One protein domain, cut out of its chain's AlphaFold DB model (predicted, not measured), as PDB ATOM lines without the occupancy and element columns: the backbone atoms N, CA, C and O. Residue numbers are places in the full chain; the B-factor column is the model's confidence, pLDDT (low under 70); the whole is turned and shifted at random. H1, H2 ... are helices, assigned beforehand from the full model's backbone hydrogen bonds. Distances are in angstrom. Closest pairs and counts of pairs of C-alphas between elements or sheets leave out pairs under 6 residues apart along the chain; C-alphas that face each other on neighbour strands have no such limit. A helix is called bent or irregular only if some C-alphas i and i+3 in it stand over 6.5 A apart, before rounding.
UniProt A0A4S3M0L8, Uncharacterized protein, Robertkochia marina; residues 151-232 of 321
ATOM      1  N   LYS A 151     209.595 297.677 370.082       82.06
ATOM      2  CA  LYS A 151     208.799 296.781 370.946       82.06
ATOM      3  C   LYS A 151     208.370 295.516 370.209       82.06
ATOM      4  O   LYS A 151     208.380 294.448 370.804       82.06
ATOM      5  N   VAL A 152     208.002 295.641 368.933       80.38
ATOM      6  CA  VAL A 152     207.661 294.485 368.091       80.38
ATOM      7  C   VAL A 152     208.880 293.597 367.878       80.38
ATOM      8  O   VAL A 152     208.757 292.389 368.025       80.38
ATOM      9  N   LEU A 153     210.046 294.183 367.605       84.38
ATOM     10  CA  LEU A 153     211.297 293.448 367.444       84.38
ATOM     11  C   LEU A 153     211.677 292.708 368.732       84.38
ATOM     12  O   LEU A 153     211.944 291.515 368.682       84.38
ATOM     13  N   ILE A 154     211.631 293.383 369.886       88.44
ATOM     14  CA  ILE A 154     211.925 292.768 371.190       88.44
ATOM     15  C   ILE A 154     210.950 291.624 371.479       88.44
ATOM     16  O   ILE A 154     211.377 290.542 371.874       88.44
ATOM     17  N   LEU A 155     209.648 291.837 371.263       82.12
ATOM     18  CA  LEU A 155     208.636 290.800 371.464       82.12
ATOM     19  C   LEU A 155     208.852 289.622 370.506       82.12
ATOM     20  O   LEU A 155     208.810 288.477 370.940       82.12
ATOM     21  N   GLY A 156     209.120 289.899 369.229       80.12
ATOM     22  CA  GLY A 156     209.388 288.892 368.207       80.12
ATOM     23  C   GLY A 156     210.624 288.061 368.533       80.12
ATOM     24  O   GLY A 156     210.543 286.839 368.523       80.12
ATOM     25  N   LEU A 157     211.729 288.705 368.920       85.38
ATOM     26  CA  LEU A 157     212.947 288.032 369.374       85.38
ATOM     27  C   LEU A 157     212.689 287.199 370.630       85.38
ATOM     28  O   LEU A 157     213.120 286.053 370.691       85.38
ATOM     29  N   SER A 158     211.948 287.732 371.603       82.56
ATOM     30  CA  SER A 158     211.618 287.006 372.838       82.56
ATOM     31  C   SER A 158     210.773 285.764 372.545       82.56
ATOM     32  O   SER A 158     211.081 284.676 373.026       82.56
ATOM     33  N   CYS A 159     209.734 285.899 371.715       77.25
ATOM     34  CA  CYS A 159     208.912 284.776 371.273       77.25
ATOM     35  C   CYS A 159     209.724 283.760 370.463       77.25
ATOM     36  O   CYS A 159     209.560 282.565 370.683       77.25
ATOM     37  N   PHE A 160     210.607 284.216 369.570       80.56
ATOM     38  CA  PHE A 160     211.486 283.347 368.792       80.56
ATOM     39  C   PHE A 160     212.413 282.527 369.692       80.56
ATOM     40  O   PHE A 160     212.488 281.318 369.523       80.56
ATOM     41  N   HIS A 161     213.052 283.140 370.692       82.12
ATOM     42  CA  HIS A 161     213.921 282.410 371.619       82.12
ATOM     43  C   HIS A 161     213.126 281.435 372.491       82.12
ATOM     44  O   HIS A 161     213.527 280.286 372.628       82.12
ATOM     45  N   LEU A 162     211.976 281.849 373.034       78.19
ATOM     46  CA  LEU A 162     211.135 280.967 373.852       78.19
ATOM     47  C   LEU A 162     210.640 279.748 373.064       78.19
ATOM     48  O   LEU A 162     210.771 278.615 373.527       78.19
ATOM     49  N   LEU A 163     210.091 279.971 371.867       73.00
ATOM     50  CA  LEU A 163     209.611 278.891 371.004       73.00
ATOM     51  C   LEU A 163     210.768 278.053 370.461       73.00
ATOM     52  O   LEU A 163     210.656 276.833 370.413       73.00
ATOM     53  N   GLY A 164     211.877 278.697 370.103       77.06
ATOM     54  CA  GLY A 164     213.095 278.051 369.635       77.06
ATOM     55  C   GLY A 164     213.662 277.114 370.689       77.06
ATOM     56  O   GLY A 164     213.922 275.962 370.372       77.06
ATOM     57  N   ILE A 165     213.800 277.552 371.948       78.06
ATOM     58  CA  ILE A 165     214.303 276.712 373.050       78.06
ATOM     59  C   ILE A 165     213.386 275.512 373.244       78.06
ATOM     60  O   ILE A 165     213.862 274.382 373.306       78.06
ATOM     61  N   PHE A 166     212.072 275.736 373.290       67.25
ATOM     62  CA  PHE A 166     211.103 274.657 373.456       67.25
ATOM     63  C   PHE A 166     211.126 273.657 372.289       67.25
ATOM     64  O   PHE A 166     210.962 272.458 372.496       67.25
ATOM     65  N   ASN A 167     211.332 274.132 371.059       71.12
ATOM     66  CA  ASN A 167     211.392 273.264 369.888       71.12
ATOM     67  C   ASN A 167     212.737 272.532 369.779       71.12
ATOM     68  O   ASN A 167     212.768 271.348 369.454       71.12
ATOM     69  N   TYR A 168     213.839 273.214 370.091       73.38
ATOM     70  CA  TYR A 168     215.183 272.646 370.084       73.38
ATOM     71  C   TYR A 168     215.322 271.524 371.106       73.38
ATOM     72  O   TYR A 168     215.744 270.428 370.756       73.38
ATOM     73  N   THR A 169     214.899 271.759 372.352       72.75
ATOM     74  CA  THR A 169     214.973 270.743 373.412       72.75
ATOM     75  C   THR A 169     214.105 269.531 373.099       72.75
ATOM     76  O   THR A 169     214.522 268.400 373.330       72.75
ATOM     77  N   ARG A 170     212.921 269.750 372.520       62.84
ATOM     78  CA  ARG A 170     211.983 268.682 372.167       62.84
ATOM     79  C   ARG A 170     212.447 267.831 370.981       62.84
ATOM     80  O   ARG A 170     212.163 266.639 370.962       62.84
ATOM     81  N   ASN A 171     213.137 268.426 370.011       68.62
ATOM     82  CA  ASN A 171     213.529 267.761 368.765       68.62
ATOM     83  C   ASN A 171     215.058 267.590 368.645       68.62
ATOM     84  O   ASN A 171     215.574 267.434 367.544       68.62
ATOM     85  N   ILE A 172     215.804 267.607 369.755       75.88
ATOM     86  CA  ILE A 172     217.277 267.599 369.728       75.88
ATOM     87  C   ILE A 172     217.860 266.396 368.972       75.88
ATOM     88  O   ILE A 172     218.803 266.556 368.202       75.88
ATOM     89  N   ASN A 173     217.259 265.214 369.126       76.06
ATOM     90  CA  ASN A 173     217.691 264.001 368.427       76.06
ATOM     91  C   ASN A 173     217.457 264.126 366.914       76.06
ATOM     92  O   ASN A 173     218.364 263.879 366.134       76.06
ATOM     93  N   PHE A 174     216.302 264.662 366.508       76.25
ATOM     94  CA  PHE A 174     215.961 264.909 365.103       76.25
ATOM     95  C   PHE A 174     216.946 265.862 364.400       76.25
ATOM     96  O   PHE A 174     217.204 265.703 363.205       76.25
ATOM     97  N   TYR A 175     217.482 266.856 365.116       78.44
ATOM     98  CA  TYR A 175     218.504 267.761 364.575       78.44
ATOM     99  C   TYR A 175     219.879 267.091 364.509       78.44
ATOM    100  O   TYR A 175     220.553 267.190 363.484       78.44
ATOM    101  N   ARG A 176     220.267 266.352 365.557       80.81
ATOM    102  CA  ARG A 176     221.539 265.613 365.609       80.81
ATOM    103  C   ARG A 176     221.646 264.547 364.525       80.81
ATOM    104  O   ARG A 176     222.686 264.457 363.881       80.81
ATOM    105  N   ASP A 177     220.556 263.835 364.252       81.25
ATOM    106  CA  ASP A 177     220.470 262.844 363.172       81.25
ATOM    107  C   ASP A 177     220.697 263.471 361.781       81.25
ATOM    108  O   ASP A 177     221.035 262.777 360.826       81.25
ATOM    109  N   ARG A 178     220.554 264.799 361.665       74.25
ATOM    110  CA  ARG A 178     220.820 265.590 360.451       74.25
ATOM    111  C   ARG A 178     222.118 266.397 360.512       74.25
ATOM    112  O   ARG A 178     222.327 267.283 359.690       74.25
ATOM    113  N   GLY A 179     222.976 266.138 361.498       81.12
ATOM    114  CA  GLY A 179     224.235 266.863 361.686       81.12
ATOM    115  C   GLY A 179     224.074 268.302 362.193       81.12
ATOM    116  O   GLY A 179     225.042 269.060 362.200       81.12
ATOM    117  N   ILE A 180     222.876 268.696 362.637       82.75
ATOM    118  CA  ILE A 180     222.604 270.023 363.192       82.75
ATOM    119  C   ILE A 180     222.783 269.961 364.712       82.75
ATOM    120  O   ILE A 180     221.905 269.501 365.441       82.75
ATOM    121  N   ASN A 181     223.928 270.448 365.192       81.12
ATOM    122  CA  ASN A 181     224.287 270.398 366.616       81.12
ATOM    123  C   ASN A 181     224.058 271.716 367.371       81.12
ATOM    124  O   ASN A 181     224.115 271.729 368.601       81.12
ATOM    125  N   ASP A 182     223.769 272.804 366.654       84.44
ATOM    126  CA  ASP A 182     223.651 274.143 367.224       84.44
ATOM    127  C   ASP A 182     222.207 274.651 367.225       84.44
ATOM    128  O   ASP A 182     221.469 274.526 366.244       84.44
ATOM    129  N   PHE A 183     221.834 275.320 368.319       83.00
ATOM    130  CA  PHE A 183     220.515 275.923 368.524       83.00
ATOM    131  C   PHE A 183     220.079 276.837 367.371       83.00
ATOM    132  O   PHE A 183     218.956 276.741 366.874       83.00
ATOM    133  N   TYR A 184     220.972 277.731 366.937       85.31
ATOM    134  CA  TYR A 184     220.664 278.689 365.879       85.31
ATOM    135  C   TYR A 184     220.481 277.992 364.533       85.31
ATOM    136  O   TYR A 184     219.534 278.307 363.819       85.31
ATOM    137  N   SER A 185     221.320 277.005 364.220       82.81
ATOM    138  CA  SER A 185     221.222 276.211 362.993       82.81
ATOM    139  C   SER A 185     219.912 275.420 362.936       82.81
ATOM    140  O   SER A 185     219.255 275.400 361.898       82.81
ATOM    141  N   ALA A 186     219.461 274.862 364.065       80.44
ATOM    142  CA  ALA A 186     218.149 274.225 364.174       80.44
ATOM    143  C   ALA A 186     216.998 275.225 363.963       80.44
ATOM    144  O   ALA A 186     216.059 274.949 363.219       80.44
ATOM    145  N   GLY A 187     217.094 276.421 364.554       81.00
ATOM    146  CA  GLY A 187     216.116 277.492 364.349       81.00
ATOM    147  C   GLY A 187     216.039 277.973 362.894       81.00
ATOM    148  O   GLY A 187     214.944 278.159 362.365       81.00
ATOM    149  N   PHE A 188     217.185 278.141 362.229       81.62
ATOM    150  CA  PHE A 188     217.248 278.489 360.808       81.62
ATOM    151  C   PHE A 188     216.700 277.371 359.919       81.62
ATOM    152  O   PHE A 188     215.938 277.663 359.001       81.62
ATOM    153  N   SER A 189     217.027 276.110 360.211       78.38
ATOM    154  CA  SER A 189     216.481 274.947 359.502       78.38
ATOM    155  C   SER A 189     214.955 274.890 359.604       78.38
ATOM    156  O   SER A 189     214.282 274.702 358.594       78.38
ATOM    157  N   GLU A 190     214.383 275.162 360.777       77.56
ATOM    158  CA  GLU A 190     212.932 275.271 360.957       77.56
ATOM    159  C   GLU A 190     212.344 276.423 360.132       77.56
ATOM    160  O   GLU A 190     211.391 276.214 359.387       77.56
ATOM    161  N   ILE A 191     212.926 277.629 360.169       80.44
ATOM    162  CA  ILE A 191     212.457 278.753 359.334       80.44
ATOM    163  C   ILE A 191     212.496 278.383 357.843       80.44
ATOM    164  O   ILE A 191     211.526 278.631 357.124       80.44
ATOM    165  N   MET A 192     213.592 277.774 357.389       78.25
ATOM    166  CA  MET A 192     213.757 277.307 356.012       78.25
ATOM    167  C   MET A 192     212.743 276.221 355.658       78.25
ATOM    168  O   MET A 192     212.161 276.272 354.582       78.25
ATOM    169  N   THR A 193     212.458 275.296 356.573       77.25
ATOM    170  CA  THR A 193     211.394 274.299 356.410       77.25
ATOM    171  C   THR A 193     210.048 274.993 356.233       77.25
ATOM    172  O   THR A 193     209.329 274.740 355.272       77.25
ATOM    173  N   TYR A 194     209.711 275.913 357.136       76.88
ATOM    174  CA  TYR A 194     208.412 276.574 357.144       76.88
ATOM    175  C   TYR A 194     208.183 277.445 355.910       76.88
ATOM    176  O   TYR A 194     207.086 277.406 355.359       76.88
ATOM    177  N   VAL A 195     209.179 278.231 355.492       83.44
ATOM    178  CA  VAL A 195     209.059 279.193 354.383       83.44
ATOM    179  C   VAL A 195     209.434 278.563 353.044       83.44
ATOM    180  O   VAL A 195     208.696 278.699 352.068       83.44
ATOM    181  N   GLY A 196     210.569 277.867 353.006       83.12
ATOM    182  CA  GLY A 196     211.155 277.300 351.797       83.12
ATOM    183  C   GLY A 196     210.268 276.240 351.167       83.12
ATOM    184  O   GLY A 196     209.966 276.351 349.985       83.12
ATOM    185  N   VAL A 197     209.758 275.285 351.947       83.38
ATOM    186  CA  VAL A 197     208.935 274.190 351.404       83.38
ATOM    187  C   VAL A 197     207.617 274.692 350.823       83.38
ATOM    188  O   VAL A 197     207.201 274.265 349.748       83.38
ATOM    189  N   ALA A 198     206.954 275.630 351.504       86.75
ATOM    190  CA  ALA A 198     205.698 276.190 351.020       86.75
ATOM    191  C   ALA A 198     205.887 276.924 349.680       86.75
ATOM    192  O   ALA A 198     205.062 276.791 348.771       86.75
ATOM    193  N   PHE A 199     206.993 277.668 349.555       87.56
ATOM    194  CA  PHE A 199     207.370 278.370 348.332       87.56
ATOM    195  C   PHE A 199     207.787 277.404 347.217       87.56
ATOM    196  O   PHE A 199     207.250 277.492 346.116       87.56
ATOM    197  N   GLN A 200     208.677 276.449 347.504       88.06
ATOM    198  CA  GLN A 200     209.112 275.416 346.558       88.06
ATOM    199  C   GLN A 200     207.924 274.621 346.022       88.06
ATOM    200  O   GLN A 200     207.813 274.442 344.816       88.06
ATOM    201  N   GLY A 201     206.973 274.248 346.884       87.31
ATOM    202  CA  GLY A 201     205.744 273.593 346.445       87.31
ATOM    203  C   GLY A 201     204.844 274.471 345.578       87.31
ATOM    204  O   GLY A 201     204.161 273.967 344.696       87.31
ATOM    205  N   ALA A 202     204.840 275.791 345.765       88.88
ATOM    206  CA  ALA A 202     204.099 276.673 344.866       88.88
ATOM    207  C   ALA A 202     204.782 276.794 343.490       88.88
ATOM    208  O   ALA A 202     204.097 276.844 342.471       88.88
ATOM    209  N   VAL A 203     206.118 276.820 343.453       90.25
ATOM    210  CA  VAL A 203     206.903 276.869 342.209       90.25
ATOM    211  C   VAL A 203     206.828 275.543 341.447       90.25
ATOM    212  O   VAL A 203     206.662 275.557 340.226       90.25
ATOM    213  N   SER A 204     206.869 274.403 342.143       88.62
ATOM    214  CA  SER A 204     206.798 273.075 341.521       88.62
ATOM    215  C   SER A 204     205.487 272.853 340.768       88.62
ATOM    216  O   SER A 204     205.499 272.224 339.715       88.62
ATOM    217  N   VAL A 205     204.376 273.442 341.229       89.19
ATOM    218  CA  VAL A 205     203.101 273.450 340.490       89.19
ATOM    219  C   VAL A 205     203.245 274.079 339.105       89.19
ATOM    220  O   VAL A 205     202.557 273.652 338.187       89.19
ATOM    221  N   GLY A 206     204.128 275.064 338.924       88.06
ATOM    222  CA  GLY A 206     204.390 275.681 337.622       88.06
ATOM    223  C   GLY A 206     205.400 274.916 336.766       88.06
ATOM    224  O   GLY A 206     205.240 274.850 335.552       88.06
ATOM    225  N   GLU A 207     206.438 274.339 337.379       90.44
ATOM    226  CA  GLU A 207     207.534 273.694 336.641       90.44
ATOM    227  C   GLU A 207     207.275 272.207 336.340       90.44
ATOM    228  O   GLU A 207     207.628 271.709 335.273       90.44
ATOM    229  N   LYS A 208     206.665 271.485 337.285       90.25
ATOM    230  CA  LYS A 208     206.490 270.023 337.272       90.25
ATOM    231  C   LYS A 208     205.014 269.612 337.282       90.25
ATOM    232  O   LYS A 208     204.674 268.536 337.766       90.25
ATOM    233  N   SER A 209     204.127 270.444 336.735       89.81
ATOM    234  CA  SER A 209     202.666 270.271 336.814       89.81
ATOM    235  C   SER A 209     202.192 268.875 336.395       89.81
ATOM    236  O   SER A 209     201.378 268.275 337.086       89.81
ATOM    237  N   TYR A 210     202.719 268.335 335.291       90.38
ATOM    238  CA  TYR A 210     202.339 267.004 334.801       90.38
ATOM    239  C   TYR A 210     202.811 265.877 335.728       90.38
ATOM    240  O   TYR A 210     202.046 264.967 336.009       90.38
ATOM    241  N   GLN A 211     204.018 265.985 336.292       89.50
ATOM    242  CA  GLN A 211     204.536 264.999 337.250       89.50
ATOM    243  C   GLN A 211     203.722 264.994 338.553       89.50
ATOM    244  O   GLN A 211     203.503 263.933 339.124       89.50
ATOM    245  N   ILE A 212     203.214 266.159 338.980       87.81
ATOM    246  CA  ILE A 212     202.301 266.275 340.131       87.81
ATOM    247  C   ILE A 212     200.956 265.610 339.877       87.81
ATOM    248  O   ILE A 212     200.371 265.050 340.797       87.81
ATOM    249  N   LEU A 213     200.455 265.679 338.647       88.31
ATOM    250  CA  LEU A 213     199.205 265.020 338.285       88.31
ATOM    251  C   LEU A 213     199.368 263.500 338.187       88.31
ATOM    252  O   LEU A 213     198.457 262.780 338.592       88.31
ATOM    253  N   ASP A 214     200.516 263.035 337.693       89.31
ATOM    254  CA  ASP A 214     200.810 261.609 337.526       89.31
ATOM    255  C   ASP A 214     201.157 260.920 338.859       89.31
ATOM    256  O   ASP A 214     200.696 259.809 339.115       89.31
ATOM    257  N   ASP A 215     201.921 261.584 339.734       87.38
ATOM    258  CA  ASP A 215     202.244 261.108 341.085       87.38
ATOM    259  C   ASP A 215     202.034 262.212 342.140       87.38
ATOM    260  O   ASP A 215     202.993 262.860 342.580       87.38
ATOM    261  N   PRO A 216     200.785 262.431 342.596       83.75
ATOM    262  CA  PRO A 216     200.479 263.458 343.588       83.75
ATOM    263  C   PRO A 216     201.156 263.236 344.946       83.75
ATOM    264  O   PRO A 216     201.399 264.201 345.673       83.75
ATOM    265  N   GLN A 217     201.435 261.984 345.324       81.25
ATOM    266  CA  GLN A 217     201.970 261.659 346.649       81.25
ATOM    267  C   GLN A 217     203.493 261.790 346.711       81.25
ATOM    268  O   GLN A 217     204.000 262.220 347.743       81.25
ATOM    269  N   GLY A 218     204.209 261.506 345.621       78.31
ATOM    270  CA  GLY A 218     205.668 261.614 345.548       78.31
ATOM    271  C   GLY A 218     206.210 263.012 345.243       78.31
ATOM    272  O   GLY A 218     207.362 263.134 344.825       78.31
ATOM    273  N   TRP A 219     205.405 264.064 345.421       77.06
ATOM    274  CA  TRP A 219     205.726 265.418 344.961       77.06
ATOM    275  C   TRP A 219     206.935 266.089 345.586       77.06
ATOM    276  O   TRP A 219     207.621 266.882 344.939       77.06
ATOM    277  N   ASP A 220     207.222 265.737 346.825       77.50
ATOM    278  CA  ASP A 220     208.419 266.144 347.535       77.50
ATOM    279  C   ASP A 220     209.699 265.693 346.808       77.50
ATOM    280  O   ASP A 220     210.675 266.443 346.771       77.50
ATOM    281  N   ASN A 221     209.678 264.533 346.140       77.75
ATOM    282  CA  ASN A 221     210.851 263.963 345.471       77.75
ATOM    283  C   ASN A 221     211.310 264.747 344.235       77.75
ATOM    284  O   ASN A 221     212.493 264.701 343.895       77.75
ATOM    285  N   TYR A 222     210.410 265.460 343.556       75.25
ATOM    286  CA  TYR A 222     210.727 266.211 342.334       75.25
ATOM    287  C   TYR A 222     210.532 267.728 342.472       75.25
ATOM    288  O   TYR A 222     210.951 268.478 341.592       75.25
ATOM    289  N   ALA A 223     209.976 268.209 343.589       69.25
ATOM    290  CA  ALA A 223     209.888 269.635 343.917       69.25
ATOM    291  C   ALA A 223     211.211 270.240 344.434       69.25
ATOM    292  O   ALA A 223     211.250 271.422 344.781       69.25
ATOM    293  N   GLY A 224     212.287 269.447 344.512       68.38
ATOM    294  CA  GLY A 224     213.573 269.890 345.064       68.38
ATOM    295  C   GLY A 224     213.507 270.182 346.566       68.38
ATOM    296  O   GLY A 224     214.337 270.930 347.085       68.38
ATOM    297  N   ILE A 225     212.509 269.616 347.251       69.12
ATOM    298  CA  ILE A 225     212.378 269.695 348.698       69.12
ATOM    299  C   ILE A 225     213.299 268.636 349.282       69.12
ATOM    300  O   ILE A 225     213.220 267.453 348.953       69.12
ATOM    301  N   GLU A 226     214.209 269.062 350.145       63.78
ATOM    302  CA  GLU A 226     215.039 268.121 350.878       63.78
ATOM    303  C   GLU A 226     214.122 267.215 351.716       63.78
ATOM    304  O   GLU A 226     213.262 267.713 352.437       63.78
ATOM    305  N   LYS A 227     214.304 265.887 351.652       59.91
ATOM    306  CA  LYS A 227     213.462 264.898 352.370       59.91
ATOM    307  C   LYS A 227     213.365 265.149 353.882       59.91
ATOM    308  O   LYS A 227     212.503 264.604 354.567       59.91
ATOM    309  N   SER A 228     214.280 265.948 354.423       54.91
ATOM    310  CA  SER A 228     214.288 266.404 355.806       54.91
ATOM    311  C   SER A 228     213.171 267.404 356.142       54.91
ATOM    312  O   SER A 228     212.803 267.495 357.315       54.91
ATOM    313  N   LEU A 229     212.625 268.114 355.151       58.97
ATOM    314  CA  LEU A 229     211.681 269.218 355.295       58.97
ATOM    315  C   LEU A 229     210.243 268.732 355.020       58.97
ATOM    316  O   LEU A 229     209.910 268.334 353.911       58.97
ATOM    317  N   THR A 230     209.361 268.781 356.024       61.00
ATOM    318  CA  THR A 230     208.008 268.165 355.969       61.00
ATOM    319  C   THR A 230     206.856 269.178 356.000       61.00
ATOM    320  O   THR A 230     205.760 268.897 356.489       61.00
ATOM    321  N   ALA A 231     207.087 270.397 355.516       60.66
ATOM    322  CA  ALA A 231     206.047 271.424 355.476       60.66
ATOM    323  C   ALA A 231     205.141 271.298 354.235       60.66
ATOM    324  O   ALA A 231     205.459 270.641 353.252       60.66
ATOM    325  N   ASN A 232     203.976 271.939 354.297       79.69
ATOM    326  CA  ASN A 232     202.978 271.896 353.231       79.69
ATOM    327  C   ASN A 232     202.976 273.204 352.430       79.69
ATOM    328  O   ASN A 232     203.321 274.267 352.954       79.69
TER     329      ASN A 232
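Overview. This is residues 151 to 232 of the 321 residues of an uncharacterized protein of Robertkochia marina (UniProt A0A4S3M0L8). Two long helices, H1 and H3, meet near their ends as an L, with the short H2 and its loop at the corner and the short H4 at the far end of H3. After H4 a tail with no named element, residues 215 to 232, folds back along H3, while residues 151 to 159 of H1 stick out free. The printed part has 82 residues with four named helices, H1, H2, H3, H4 in chain order, and no named strand; its class is all helix. It is loose, with a radius of gyration of the C-alphas of 15.6 A, and flat in outline, spanning 45 by 33 by 14 A.

Along the chain. H1, residues 151 to 170, begins at C-alpha (208.799, 296.781, 370.946) and is 28.3 A long. H2 is residues 172 to 176. H3, residues 183 to 207, runs 34.5 A from C-alpha 183 at (220.515, 275.923, 368.524), with a kink of 33 degrees near residue 197. It is neither bent nor irregular, but only just: C-alphas 194 and 197 are 6.2 A apart. H4, residues 209 to 214, ends at C-alpha (200.810, 261.609, 337.526).

Arrangement. H1 touches H3 with residues 164 to 168 alone, and H3 touches H1 with residues 183 to 187 alone. Their closest C-alphas, of Gly 164 and Gly 187, are 6.1 A apart, and their lines are about perpendicular at 84 degrees. H1 and H2 meet only through their link. H2 and H3 are close but not clearly touching, the closest C-alphas, of Tyr 175 and Ala 186, being 6.5 A apart. H3 and H4 are also close but not clearly touching, with the closest C-alphas, of Val 205 and Ile 212, 7.2 A apart; their lines are about perpendicular at 88 degrees. H4 is apart from H1 and H2. Every O i to N i+4 pair is within hydrogen-bond range in H1, H2 and H4, and 18 of 21 are in H3.

Size, cuts and confidence. The C-alphas farthest apart, of Lys 151 and Asp 214, are 49.2 A apart. The printed part has no cut and no long link between helices. Its mean pLDDT is 79.4, with residues 166, 170 to 171 and 223 to 231 under 70.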